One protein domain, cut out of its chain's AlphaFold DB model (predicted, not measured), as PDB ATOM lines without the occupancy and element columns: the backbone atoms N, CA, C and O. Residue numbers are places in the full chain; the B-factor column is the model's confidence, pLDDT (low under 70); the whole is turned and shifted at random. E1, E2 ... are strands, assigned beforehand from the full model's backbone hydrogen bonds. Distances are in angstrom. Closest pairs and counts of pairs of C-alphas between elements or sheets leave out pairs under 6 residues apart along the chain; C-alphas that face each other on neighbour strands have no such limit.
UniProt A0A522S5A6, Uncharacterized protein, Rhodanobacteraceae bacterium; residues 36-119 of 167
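This is residues 36 to 119 of the 167 residues of an uncharacterized protein of Rhodanobacteraceae bacterium (UniProt A0A522S5A6). One antiparallel sheet is folded back on itself like part of a small barrel: the long bent strand E1 is the hinge, and the leaf E3 E2 faces the leaf E4 E5 E6. The edge strands E3 and E6 come close at one place, Tyr 72 and Gly 106, but are not paired as neighbours. The loop at residues 51 to 58 and the tail ending at Pro 119 lie at the two ends of the longest axis. The printed part has 84 residues, with no named helix and six strands, E1 to E6 along the chain, in the sheet order E3 E2 E1 E4 E5 E6; the class is all strand. It is compact, with a radius of gyration of the C-alphas of 12.2 A and spans of 41 by 28 by 23 A.

E1, residues 36 to 50, begins at C-alpha 36 (-28.961, -25.128, 40.810), is 29.4 A long, and bends by 99 degrees at residue 45, with C-alpha 45 at (-18.857, -26.967, 16.608). E2 is residues 59 to 64, 15.8 A, and E3 is residues 68 to 72, 13.5 A. E4 is residues 82 to 88, 18.7 A, and E5 is residues 92 to 97, 16.2 A. E6, residues 100 to 106, is 14.5 A long and ends at C-alpha 106 (-32.013, -32.508, 28.439).

The pairing of E1 is staggered: residues 37 to 43 pair with E4 and residues 44 to 50 with E2. N 39 and O 85 of E1 and E4 are 2.8 A apart, within hydrogen-bond range. E1 and E2 form a hairpin, with N 48 and O 61 at 2.9 A. E2 and E3 form a hairpin at 148 degrees, with N 62 and O 69 at 2.8 A; E1 E2 E3 is a meander, each strand the antiparallel neighbour of the one before. E4 and E5 form a hairpin at 157 degrees, with N 86 and O 94 at 2.8 A. E5 and E6 form a hairpin at 137 degrees, with N 95 and O 105 at 2.8 A; E4 E5 E6 is a second meander. E1 E2 E3 E4 is a Greek key, four strands in a row of which three, E1 E2 E3, are a meander and the first, E1, is the antiparallel neighbour of the fourth, E4. Across the folded sheet, the closest C-alphas of E3 and E6, those of Tyr 72 and Gly 106, are 5.5 A apart. E1 and E6 are apart.

The sheet is strongly twisted, and the farthest C-alphas, those of Phe 54 and Pro 119, are 41.4 A apart. The printed part has no cut and no long link. Residues 107 to 119 hold no named element, but residues 116 to 117 pair antiparallel with residues 37 to 38 of E1. The mean pLDDT of the printed part is 91.8, and no printed residue is under 70.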
ATOM      1  N   LEU A  36     -29.700 -24.629  39.650       88.44
ATOM      2  CA  LEU A  36     -28.961 -25.128  40.810       88.44
ATOM      3  C   LEU A  36     -27.452 -25.011  40.591       88.44
ATOM      4  O   LEU A  36     -26.730 -24.483  41.439       88.44
ATOM      5  N   ARG A  37     -26.974 -25.497  39.442       90.94
ATOM      6  CA  ARG A  37     -25.550 -25.527  39.091       90.94
ATOM      7  C   ARG A  37     -25.351 -25.216  37.615       90.94
ATOM      8  O   ARG A  37     -26.232 -25.472  36.793       90.94
ATOM      9  N   THR A  38     -24.181 -24.690  37.278       93.56
ATOM     10  CA  THR A  38     -23.769 -24.414  35.901       93.56
ATOM     11  C   THR A  38     -22.377 -24.963  35.624       93.56
ATOM     12  O   THR A  38     -21.489 -24.890  36.469       93.56
ATOM     13  N   GLY A  39     -22.178 -25.514  34.433       94.31
ATOM     14  CA  GLY A  39     -20.888 -25.946  33.907       94.31
ATOM     15  C   GLY A  39     -20.665 -25.368  32.512       94.31
ATOM     16  O   GLY A  39     -21.620 -25.029  31.813       94.31
ATOM     17  N   GLU A  40     -19.409 -25.249  32.102       95.12
ATOM     18  CA  GLU A  40     -19.041 -24.789  30.761       95.12
ATOM     19  C   GLU A  40     -18.759 -26.000  29.865       95.12
ATOM     20  O   GLU A  40     -17.966 -26.874  30.212       95.12
ATOM     21  N   ALA A  41     -19.415 -26.056  28.704       94.69
ATOM     22  CA  ALA A  41     -19.289 -27.140  27.728       94.69
ATOM     23  C   ALA A  41     -18.439 -26.751  26.507       94.69
ATOM     24  O   ALA A  41     -18.452 -27.454  25.499       94.69
ATOM     25  N   GLY A  42     -17.696 -25.644  26.582       95.94
ATOM     26  CA  GLY A  42     -16.919 -25.123  25.461       95.94
ATOM     27  C   GLY A  42     -17.794 -24.467  24.395       95.94
ATOM     28  O   GLY A  42     -18.928 -24.075  24.655       95.94
ATOM     29  N   GLN A  43     -17.261 -24.316  23.187       97.12
ATOM     30  CA  GLN A  43     -17.980 -23.696  22.076       97.12
ATOM     31  C   GLN A  43     -18.609 -24.744  21.162       97.12
ATOM     32  O   GLN A  43     -18.026 -25.799  20.930       97.12
ATOM     33  N   PHE A  44     -19.781 -24.436  20.609       97.19
ATOM     34  CA  PHE A  44     -20.484 -25.284  19.655       97.19
ATOM     35  C   PHE A  44     -19.722 -25.407  18.332       97.19
ATOM     36  O   PHE A  44     -19.395 -24.401  17.694       97.19
ATOM     37  N   VAL A  45     -19.507 -26.646  17.887       97.12
ATOM     38  CA  VAL A  45     -18.857 -26.967  16.608       97.12
ATOM     39  C   VAL A  45     -19.876 -27.530  15.621       97.12
ATOM     40  O   VAL A  45     -20.019 -27.024  14.502       97.12
ATOM     41  N   SER A  46     -20.595 -28.573  16.030       96.00
ATOM     42  CA  SER A  46     -21.609 -29.241  15.215       96.00
ATOM     43  C   SER A  46     -22.574 -30.047  16.083       96.00
ATOM     44  O   SER A  46     -22.336 -30.279  17.265       96.00
ATOM     45  N   ALA A  47     -23.677 -30.482  15.485       95.00
ATOM     46  CA  ALA A  47     -24.612 -31.418  16.087       95.00
ATOM     47  C   ALA A  47     -24.993 -32.465  15.044       95.00
ATOM     48  O   ALA A  47     -25.230 -32.121  13.886       95.00
ATOM     49  N   THR A  48     -25.046 -33.727  15.458       94.56
ATOM     50  CA  THR A  48     -25.489 -34.837  14.611       94.56
ATOM     51  C   THR A  48     -26.651 -35.531  15.298       94.56
ATOM     52  O   THR A  48     -26.475 -36.123  16.361       94.56
ATOM     53  N   ALA A  49     -27.840 -35.425  14.711       91.06
ATOM     54  CA  ALA A  49     -29.028 -36.099  15.212       91.06
ATOM     55  C   ALA A  49     -29.035 -37.559  14.744       91.06
ATOM     56  O   ALA A  49     -28.841 -37.845  13.563       91.06
ATOM     57  N   SER A  50     -29.268 -38.467  15.681       88.50
ATOM     58  CA  SER A  50     -29.571 -39.869  15.427       88.50
ATOM     59  C   SER A  50     -31.042 -40.079  15.742       88.50
ATOM     60  O   SER A  50     -31.478 -39.862  16.875       88.50
ATOM     61  N   VAL A  51     -31.806 -40.463  14.722       84.19
ATOM     62  CA  VAL A  51     -33.240 -40.715  14.867       84.19
ATOM     63  C   VAL A  51     -33.435 -41.950  15.741       84.19
ATOM     64  O   VAL A  51     -32.833 -42.999  15.494       84.19
ATOM     65  N   GLY A  52     -34.246 -41.803  16.784       79.56
ATOM     66  CA  GLY A  52     -34.652 -42.884  17.664       79.56
ATOM     67  C   GLY A  52     -35.646 -43.826  16.986       79.56
ATOM     68  O   GLY A  52     -36.272 -43.511  15.974       79.56
ATOM     69  N   GLY A  53     -35.794 -45.030  17.538       81.44
ATOM     70  CA  GLY A  53     -36.860 -45.946  17.132       81.44
ATOM     71  C   GLY A  53     -38.222 -45.549  17.711       81.44
ATOM     72  O   GLY A  53     -38.334 -44.639  18.520       81.44
ATOM     73  N   PHE A  54     -39.271 -46.307  17.379       81.19
ATOM     74  CA  PHE A  54     -40.647 -46.047  17.841       81.19
ATOM     75  C   PHE A  54     -40.802 -45.926  19.374       81.19
ATOM     76  O   PHE A  54     -41.689 -45.231  19.858       81.19
ATOM     77  N   PHE A  55     -39.931 -46.589  20.141       83.69
ATOM     78  CA  PHE A  55     -39.933 -46.575  21.609       83.69
ATOM     79  C   PHE A  55     -38.744 -45.812  22.211       83.69
ATOM     80  O   PHE A  55     -38.459 -45.957  23.399       83.69
ATOM     81  N   SER A  56     -38.003 -45.047  21.410       81.44
ATOM     82  CA  SER A  56     -36.774 -44.380  21.843       81.44
ATOM     83  C   SER A  56     -36.786 -42.928  21.398       81.44
ATOM     84  O   SER A  56     -37.108 -42.626  20.256       81.44
ATOM     85  N   SER A  57     -36.422 -42.019  22.298       84.62
ATOM     86  CA  SER A  57     -36.258 -40.612  21.940       84.62
ATOM     87  C   SER A  57     -35.094 -40.429  20.969       84.62
ATOM     88  O   SER A  57     -34.110 -41.169  21.027       84.62
ATOM     89  N   ASP A  58     -35.190 -39.408  20.121       89.50
ATOM     90  CA  ASP A  58     -34.071 -38.971  19.294       89.50
ATOM     91  C   ASP A  58     -32.899 -38.553  20.185       89.50
ATOM     92  O   ASP A  58     -33.089 -37.922  21.232       89.50
ATOM     93  N   ILE A  59     -31.682 -38.894  19.767       93.00
ATOM     94  CA  ILE A  59     -30.455 -38.508  20.466       93.00
ATOM     95  C   ILE A  59     -29.618 -37.671  19.517       93.00
ATOM     96  O   ILE A  59     -29.269 -38.109  18.424       93.00
ATOM     97  N   THR A  60     -29.242 -36.477  19.954       95.12
ATOM     98  CA  THR A  60     -28.305 -35.630  19.222       95.12
ATOM     99  C   THR A  60     -26.954 -35.640  19.911       95.12
ATOM    100  O   THR A  60     -26.839 -35.340  21.097       95.12
ATOM    101  N   THR A  61     -25.907 -35.943  19.152       95.62
ATOM    102  CA  THR A  61     -24.525 -35.788  19.605       95.62
ATOM    103  C   THR A  61     -24.057 -34.387  19.241       95.62
ATOM    104  O   THR A  61     -23.881 -34.063  18.065       95.62
ATOM    105  N   VAL A  62     -23.878 -33.546  20.252       95.88
ATOM    106  CA  VAL A  62     -23.364 -32.183  20.130       95.88
ATOM    107  C   VAL A  62     -21.853 -32.214  20.293       95.88
ATOM    108  O   VAL A  62     -21.341 -32.577  21.351       95.88
ATOM    109  N   GLN A  63     -21.137 -31.819  19.248       96.62
ATOM    110  CA  GLN A  63     -19.696 -31.640  19.285       96.62
ATOM    111  C   GLN A  63     -19.374 -30.224  19.762       96.62
ATOM    112  O   GLN A  63     -19.826 -29.232  19.176       96.62
ATOM    113  N   SER A  64     -18.554 -30.134  20.799       96.06
ATOM    114  CA  SER A  64     -17.990 -28.894  21.305       96.06
ATOM    115  C   SER A  64     -16.464 -28.895  21.224       96.06
ATOM    116  O   SER A  64     -15.833 -29.894  20.875       96.06
ATOM    117  N   THR A  65     -15.851 -27.762  21.557       96.25
ATOM    118  CA  THR A  65     -14.387 -27.648  21.657       96.25
ATOM    119  C   THR A  65     -13.787 -28.440  22.817       96.25
ATOM    120  O   THR A  65     -12.584 -28.684  22.811       96.25
ATOM    121  N   THR A  66     -14.586 -28.833  23.813       94.12
ATOM    122  CA  THR A  66     -14.123 -29.612  24.974       94.12
ATOM    123  C   THR A  66     -14.435 -31.102  24.852       94.12
ATOM    124  O   THR A  66     -13.817 -31.901  25.551       94.12
ATOM    125  N   GLY A  67     -15.358 -31.499  23.971       93.44
ATOM    126  CA  GLY A  67     -15.700 -32.901  23.758       93.44
ATOM    127  C   GLY A  67     -17.022 -33.102  23.023       93.44
ATOM    128  O   GLY A  67     -17.471 -32.249  22.263       93.44
ATOM    129  N   SER A  68     -17.646 -34.254  23.242       94.06
ATOM    130  CA  SER A  68     -18.949 -34.617  22.676       94.06
ATOM    131  C   SER A  68     -19.973 -34.824  23.786       94.06
ATOM    132  O   SER A  68     -19.690 -35.520  24.761       94.06
ATOM    133  N   ILE A  69     -21.169 -34.266  23.623       95.00
ATOM    134  CA  ILE A  69     -22.258 -34.341  24.599       95.00
ATOM    135  C   ILE A  69     -23.482 -34.935  23.911       95.00
ATOM    136  O   ILE A  69     -23.914 -34.436  22.876       95.00
ATOM    137  N   ALA A  70     -24.058 -35.986  24.491       95.19
ATOM    138  CA  ALA A  70     -25.316 -36.550  24.019       95.19
ATOM    139  C   ALA A  70     -26.496 -35.852  24.704       95.19
ATOM    140  O   ALA A  70     -26.552 -35.760  25.934       95.19
ATOM    141  N   VAL A  71     -27.449 -35.377  23.911       95.31
ATOM    142  CA  VAL A  71     -28.673 -34.722  24.383       95.31
ATOM    143  C   VAL A  71     -29.899 -35.400  23.792       95.31
ATOM    144  O   VAL A  71     -29.838 -35.969  22.703       95.31
ATOM    145  N   TYR A  72     -31.012 -35.345  24.516       93.19
ATOM    146  CA  TYR A  72     -32.305 -35.774  24.003       93.19
ATOM    147  C   TYR A  72     -32.847 -34.764  22.996       93.19
ATOM    148  O   TYR A  72     -32.696 -33.552  23.167       93.19
ATOM    149  N   ASN A  73     -33.564 -35.279  22.000       90.94
ATOM    150  CA  ASN A  73     -34.150 -34.524  20.899       90.94
ATOM    151  C   ASN A  73     -33.085 -33.790  20.071       90.94
ATOM    152  O   ASN A  73     -31.895 -34.103  20.120       90.94
ATOM    153  N   THR A  74     -33.517 -32.834  19.254       91.19
ATOM    154  CA  THR A  74     -32.657 -32.028  18.387       91.19
ATOM    155  C   THR A  74     -32.049 -30.842  19.125       91.19
ATOM    156  O   THR A  74     -32.757 -30.116  19.821       91.19
ATOM    157  N   PHE A  75     -30.766 -30.574  18.882       93.81
ATOM    158  CA  PHE A  75     -30.085 -29.370  19.359       93.81
ATOM    159  C   PHE A  75     -29.358 -28.659  18.223       93.81
ATOM    160  O   PHE A  75     -28.703 -29.290  17.393       93.81
ATOM    161  N   SER A  76     -29.424 -27.330  18.219       91.38
ATOM    162  CA  SER A  76     -28.701 -26.496  17.264       91.38
ATOM    163  C   SER A  76     -28.303 -25.172  17.901       91.38
ATOM    164  O   SER A  76     -29.119 -24.531  18.564       91.38
ATOM    165  N   ALA A  77     -27.079 -24.728  17.635       93.50
ATOM    166  CA  ALA A  77     -26.596 -23.407  18.005       93.50
ATOM    167  C   ALA A  77     -25.718 -22.833  16.875       93.50
ATOM    168  O   ALA A  77     -25.262 -23.578  16.005       93.50
ATOM    169  N   PRO A  78     -25.469 -21.513  16.845       93.81
ATOM    170  CA  PRO A  78     -24.460 -20.943  15.957       93.81
ATOM    171  C   PRO A  78     -23.073 -21.529  16.252       93.81
ATOM    172  O   PRO A  78     -22.741 -21.789  17.409       93.81
ATOM    173  N   ARG A  79     -22.236 -21.712  15.223       94.00
ATOM    174  CA  ARG A  79     -20.831 -22.098  15.433       94.00
ATOM    175  C   ARG A  79     -20.114 -21.077  16.310       94.00
ATOM    176  O   ARG A  79     -20.380 -19.882  16.211       94.00
ATOM    177  N   ASN A  80     -19.195 -21.566  17.138       95.06
ATOM    178  CA  ASN A  80     -18.426 -20.794  18.115       95.06
ATOM    179  C   ASN A  80     -19.266 -20.173  19.250       95.06
ATOM    180  O   ASN A  80     -18.732 -19.435  20.074       95.06
ATOM    181  N   GLN A  81     -20.566 -20.479  19.334       96.50
ATOM    182  CA  GLN A  81     -21.399 -20.074  20.465       96.50
ATOM    183  C   GLN A  81     -20.992 -20.861  21.710       96.50
ATOM    184  O   GLN A  81     -20.908 -22.088  21.656       96.50
ATOM    185  N   LEU A  82     -20.786 -20.180  22.840       96.75
ATOM    186  CA  LEU A  82     -20.512 -20.861  24.103       96.75
ATOM    187  C   LEU A  82     -21.721 -21.707  24.524       96.75
ATOM    188  O   LEU A  82     -22.871 -21.261  24.459       96.75
ATOM    189  N   LEU A  83     -21.445 -22.931  24.950       96.69
ATOM    190  CA  LEU A  83     -22.406 -23.873  25.491       96.69
ATOM    191  C   LEU A  83     -22.240 -23.955  27.002       96.69
ATOM    192  O   LEU A  83     -21.127 -24.039  27.526       96.69
ATOM    193  N   VAL A  84     -23.367 -23.979  27.697       96.19
ATOM    194  CA  VAL A  84     -23.419 -24.117  29.148       96.19
ATOM    195  C   VAL A  84     -24.294 -25.301  29.515       96.19
ATOM    196  O   VAL A  84     -25.400 -25.463  28.998       96.19
ATOM    197  N   VAL A  85     -23.797 -26.126  30.426       96.06
ATOM    198  CA  VAL A  85     -24.584 -27.170  31.073       96.06
ATOM    199  C   VAL A  85     -25.235 -26.559  32.298       96.06
ATOM    200  O   VAL A  85     -24.596 -25.852  33.076       96.06
ATOM    201  N   ARG A  86     -26.524 -26.801  32.467       94.44
ATOM    202  CA  ARG A  86     -27.340 -26.277  33.552       94.44
ATOM    203  C   ARG A  86     -27.989 -27.444  34.259       94.44
ATOM    204  O   ARG A  86     -28.564 -28.305  33.614       94.44
ATOM    205  N   GLU A  87     -27.902 -27.471  35.576       91.62
ATOM    206  CA  GLU A  87     -28.722 -28.361  36.387       91.62
ATOM    207  C   GLU A  87     -29.883 -27.545  36.939       91.62
ATOM    208  O   GLU A  87     -29.660 -26.569  37.663       91.62
ATOM    209  N   THR A  88     -31.109 -27.907  36.579       89.19
ATOM    210  CA  THR A  88     -32.318 -27.250  37.077       89.19
ATOM    211  C   THR A  88     -33.130 -28.187  37.955       89.19
ATOM    212  O   THR A  88     -33.032 -29.412  37.864       89.19
ATOM    213  N   LEU A  89     -33.935 -27.607  38.845       83.00
ATOM    214  CA  LEU A  89     -34.720 -28.374  39.805       83.00
ATOM    215  C   LEU A  89     -35.785 -29.248  39.129       83.00
ATOM    216  O   LEU A  89     -36.049 -30.350  39.606       83.00
ATOM    217  N   LYS A  90     -36.424 -28.762  38.058       80.62
ATOM    218  CA  LYS A  90     -37.523 -29.485  37.401       80.62
ATOM    219  C   LYS A  90     -37.049 -30.429  36.314       80.62
ATOM    220  O   LYS A  90     -37.613 -31.510  36.173       80.62
ATOM    221  N   ASN A  91     -36.052 -30.009  35.545       84.06
ATOM    222  CA  ASN A  91     -35.672 -30.705  34.323       84.06
ATOM    223  C   ASN A  91     -34.334 -31.450  34.436       84.06
ATOM    224  O   ASN A  91     -33.972 -32.183  33.518       84.06
ATOM    225  N   GLY A  92     -33.608 -31.285  35.545       89.38
ATOM    226  CA  GLY A  92     -32.312 -31.920  35.753       89.38
ATOM    227  C   GLY A  92     -31.219 -31.300  34.885       89.38
ATOM    228  O   GLY A  92     -31.167 -30.082  34.713       89.38
ATOM    229  N   LEU A  93     -30.315 -32.134  34.368       93.62
ATOM    230  CA  LEU A  93     -29.196 -31.693  33.536       93.62
ATOM    231  C   LEU A  93     -29.658 -31.347  32.120       93.62
ATOM    232  O   LEU A  93     -30.229 -32.176  31.411       93.62
ATOM    233  N   GLN A  94     -29.339 -30.133  31.688       95.88
ATOM    234  CA  GLN A  94     -29.657 -29.600  30.374       95.88
ATOM    235  C   GLN A  94     -28.443 -28.927  29.732       95.88
ATOM    236  O   GLN A  94     -27.619 -28.325  30.417       95.88
ATOM    237  N   LEU A  95     -28.347 -28.995  28.408       96.12
ATOM    238  CA  LEU A  95     -27.380 -28.267  27.598       96.12
ATOM    239  C   LEU A  95     -28.093 -27.085  26.955       96.12
ATOM    240  O   LEU A  95     -29.115 -27.270  26.300       96.12
ATOM    241  N   CYS A  96     -27.542 -25.888  27.107       95.94
ATOM    242  CA  CYS A  96     -28.100 -24.670  26.532       95.94
ATOM    243  C   CYS A  96     -27.003 -23.884  25.816       95.94
ATOM    244  O   CYS A  96     -25.844 -23.886  26.240       95.94
ATOM    245  N   ALA A  97     -27.368 -23.130  24.782       96.00
ATOM    246  CA  ALA A  97     -26.509 -22.050  24.326       96.00
ATOM    247  C   ALA A  97     -26.477 -20.934  25.386       96.00
ATOM    248  O   ALA A  97     -27.488 -20.609  26.021       96.00
ATOM    249  N   GLU A  98     -25.303 -20.347  25.594       94.06
ATOM    250  CA  GLU A  98     -25.128 -19.244  26.531       94.06
ATOM    251  C   GLU A  98     -26.087 -18.089  26.195       94.06
ATOM    252  O   GLU A  98     -26.309 -17.759  25.029       94.06
ATOM    253  N   ASN A  99     -26.688 -17.496  27.232       88.44
ATOM    254  CA  ASN A  99     -27.671 -16.413  27.126       88.44
ATOM    255  C   ASN A  99     -28.938 -16.737  26.304       88.44
ATOM    256  O   ASN A  99     -29.705 -15.830  25.996       88.44
ATOM    257  N   LYS A 100     -29.203 -18.015  25.984       91.25
ATOM    258  CA  LYS A 100     -30.396 -18.451  25.237       91.25
ATOM    259  C   LYS A 100     -31.112 -19.615  25.939       91.25
ATOM    260  O   LYS A 100     -30.939 -20.768  25.539       91.25
ATOM    261  N   PRO A 101     -31.913 -19.349  26.987       83.25
ATOM    262  CA  PRO A 101     -32.598 -20.398  27.746       83.25
ATOM    263  C   PRO A 101     -33.582 -21.219  26.897       83.25
ATOM    264  O   PRO A 101     -33.768 -22.399  27.164       83.25
ATOM    265  N   ASP A 102     -34.128 -20.649  25.823       88.94
ATOM    266  CA  ASP A 102     -35.069 -21.346  24.932       88.94
ATOM    267  C   ASP A 102     -34.409 -22.460  24.098       88.94
ATOM    268  O   ASP A 102     -35.088 -23.226  23.423       88.94
ATOM    269  N   THR A 103     -33.076 -22.564  24.140       92.81
ATOM    270  CA  THR A 103     -32.304 -23.612  23.451       92.81
ATOM    271  C   THR A 103     -31.957 -24.796  24.351       92.81
ATOM    272  O   THR A 103     -31.233 -25.692  23.924       92.81
ATOM    273  N   CYS A 104     -32.420 -24.796  25.604       94.06
ATOM    274  CA  CYS A 104     -32.084 -25.836  26.564       94.06
ATOM    275  C   CYS A 104     -32.710 -27.187  26.192       94.06
ATOM    276  O   CYS A 104     -33.921 -27.301  26.012       94.06
ATOM    277  N   VAL A 105     -31.884 -28.231  26.157       95.12
ATOM    278  CA  VAL A 105     -32.297 -29.623  25.924       95.12
ATOM    279  C   VAL A 105     -31.736 -30.528  27.014       95.12
ATOM    280  O   VAL A 105     -30.643 -30.284  27.512       95.12
ATOM    281  N   GLY A 106     -32.469 -31.572  27.405       94.69
ATOM    282  CA  GLY A 106     -32.013 -32.508  28.439       94.69
ATOM    283  C   GLY A 106     -30.795 -33.320  27.990       94.69
ATOM    284  O   GLY A 106     -30.744 -33.766  26.845       94.69
ATOM    285  N   LEU A 107     -29.825 -33.543  28.880       95.06
ATOM    286  CA  LEU A 107     -28.707 -34.452  28.606       95.06
ATOM    287  C   LEU A 107     -29.196 -35.904  28.607       95.06
ATOM    288  O   LEU A 107     -29.950 -36.311  29.489       95.06
ATOM    289  N   ALA A 108     -28.706 -36.703  27.658       92.69
ATOM    290  CA  ALA A 108     -28.997 -38.136  27.579       92.69
ATOM    291  C   ALA A 108     -28.154 -38.990  28.551       92.69
ATOM    292  O   ALA A 108     -28.310 -40.206  28.604       92.69
ATOM    293  N   GLY A 109     -27.270 -38.366  29.335       88.88
ATOM    294  CA  GLY A 109     -26.379 -39.040  30.276       88.88
ATOM    295  C   GLY A 109     -25.880 -38.124  31.393       88.88
ATOM    296  O   GLY A 109     -26.405 -37.031  31.608       88.88
ATOM    297  N   SER A 110     -24.860 -38.584  32.118       90.25
ATOM    298  CA  SER A 110     -24.217 -37.805  33.176       90.25
ATOM    299  C   SER A 110     -23.251 -36.759  32.611       90.25
ATOM    300  O   SER A 110     -22.677 -36.913  31.533       90.25
ATOM    301  N   TRP A 111     -23.058 -35.681  33.370       92.31
ATOM    302  CA  TRP A 111     -22.053 -34.665  33.083       92.31
ATOM    303  C   TRP A 111     -20.766 -34.970  33.855       92.31
ATOM    304  O   TRP A 111     -20.803 -35.137  35.072       92.31
ATOM    305  N   ALA A 112     -19.639 -35.051  33.144       90.50
ATOM    306  CA  ALA A 112     -18.334 -35.373  33.730       90.50
ATOM    307  C   ALA A 112     -17.491 -34.135  34.093       90.50
ATOM    308  O   ALA A 112     -16.469 -34.275  34.757       90.50
ATOM    309  N   GLY A 113     -17.880 -32.942  33.634       90.56
ATOM    310  CA  GLY A 113     -17.140 -31.709  33.897       90.56
ATOM    311  C   GLY A 113     -17.484 -31.073  35.244       90.56
ATOM    312  O   GLY A 113     -18.473 -31.414  35.896       90.56
ATOM    313  N   ASP A 114     -16.704 -30.069  35.632       92.25
ATOM    314  CA  ASP A 114     -16.976 -29.311  36.849       92.25
ATOM    315  C   ASP A 114     -18.261 -28.483  36.717       92.25
ATOM    316  O   ASP A 114     -18.526 -27.848  35.692       92.25
ATOM    317  N   MET A 115     -19.060 -28.467  37.786       93.38
ATOM    318  CA  MET A 115     -20.239 -27.608  37.894       93.38
ATOM    319  C   MET A 115     -20.137 -26.704  39.113       93.38
ATOM    320  O   MET A 115     -20.053 -27.167  40.260       93.38
ATOM    321  N   LYS A 116     -20.222 -25.400  38.865       92.94
ATOM    322  CA  LYS A 116     -20.257 -24.357  39.883       92.94
ATOM    323  C   LYS A 116     -21.691 -24.218  40.407       92.94
ATOM    324  O   LYS A 116     -22.623 -24.115  39.609       92.94
ATOM    325  N   PRO A 117     -21.908 -24.241  41.731       89.44
ATOM    326  CA  PRO A 117     -23.222 -23.957  42.293       89.44
ATOM    327  C   PRO A 117     -23.596 -22.496  42.031       89.44
ATOM    328  O   PRO A 117     -22.748 -21.607  42.128       89.44
ATOM    329  N   VAL A 118     -24.865 -22.237  41.718       87.38
ATOM    330  CA  VAL A 118     -25.349 -20.866  41.535       87.38
ATOM    331  C   VAL A 118     -25.597 -20.232  42.907       87.38
ATOM    332  O   VAL A 118     -26.390 -20.764  43.697       87.38
ATOM    333  N   PRO A 119     -24.952 -19.091  43.222       75.44
ATOM    334  CA  PRO A 119     -25.193 -18.386  44.471       75.44
ATOM    335  C   PRO A 119     -26.678 -18.034  44.598       75.44
ATOM    336  O   PRO A 119     -27.284 -17.513  43.667       75.44
TER     337      PRO A 119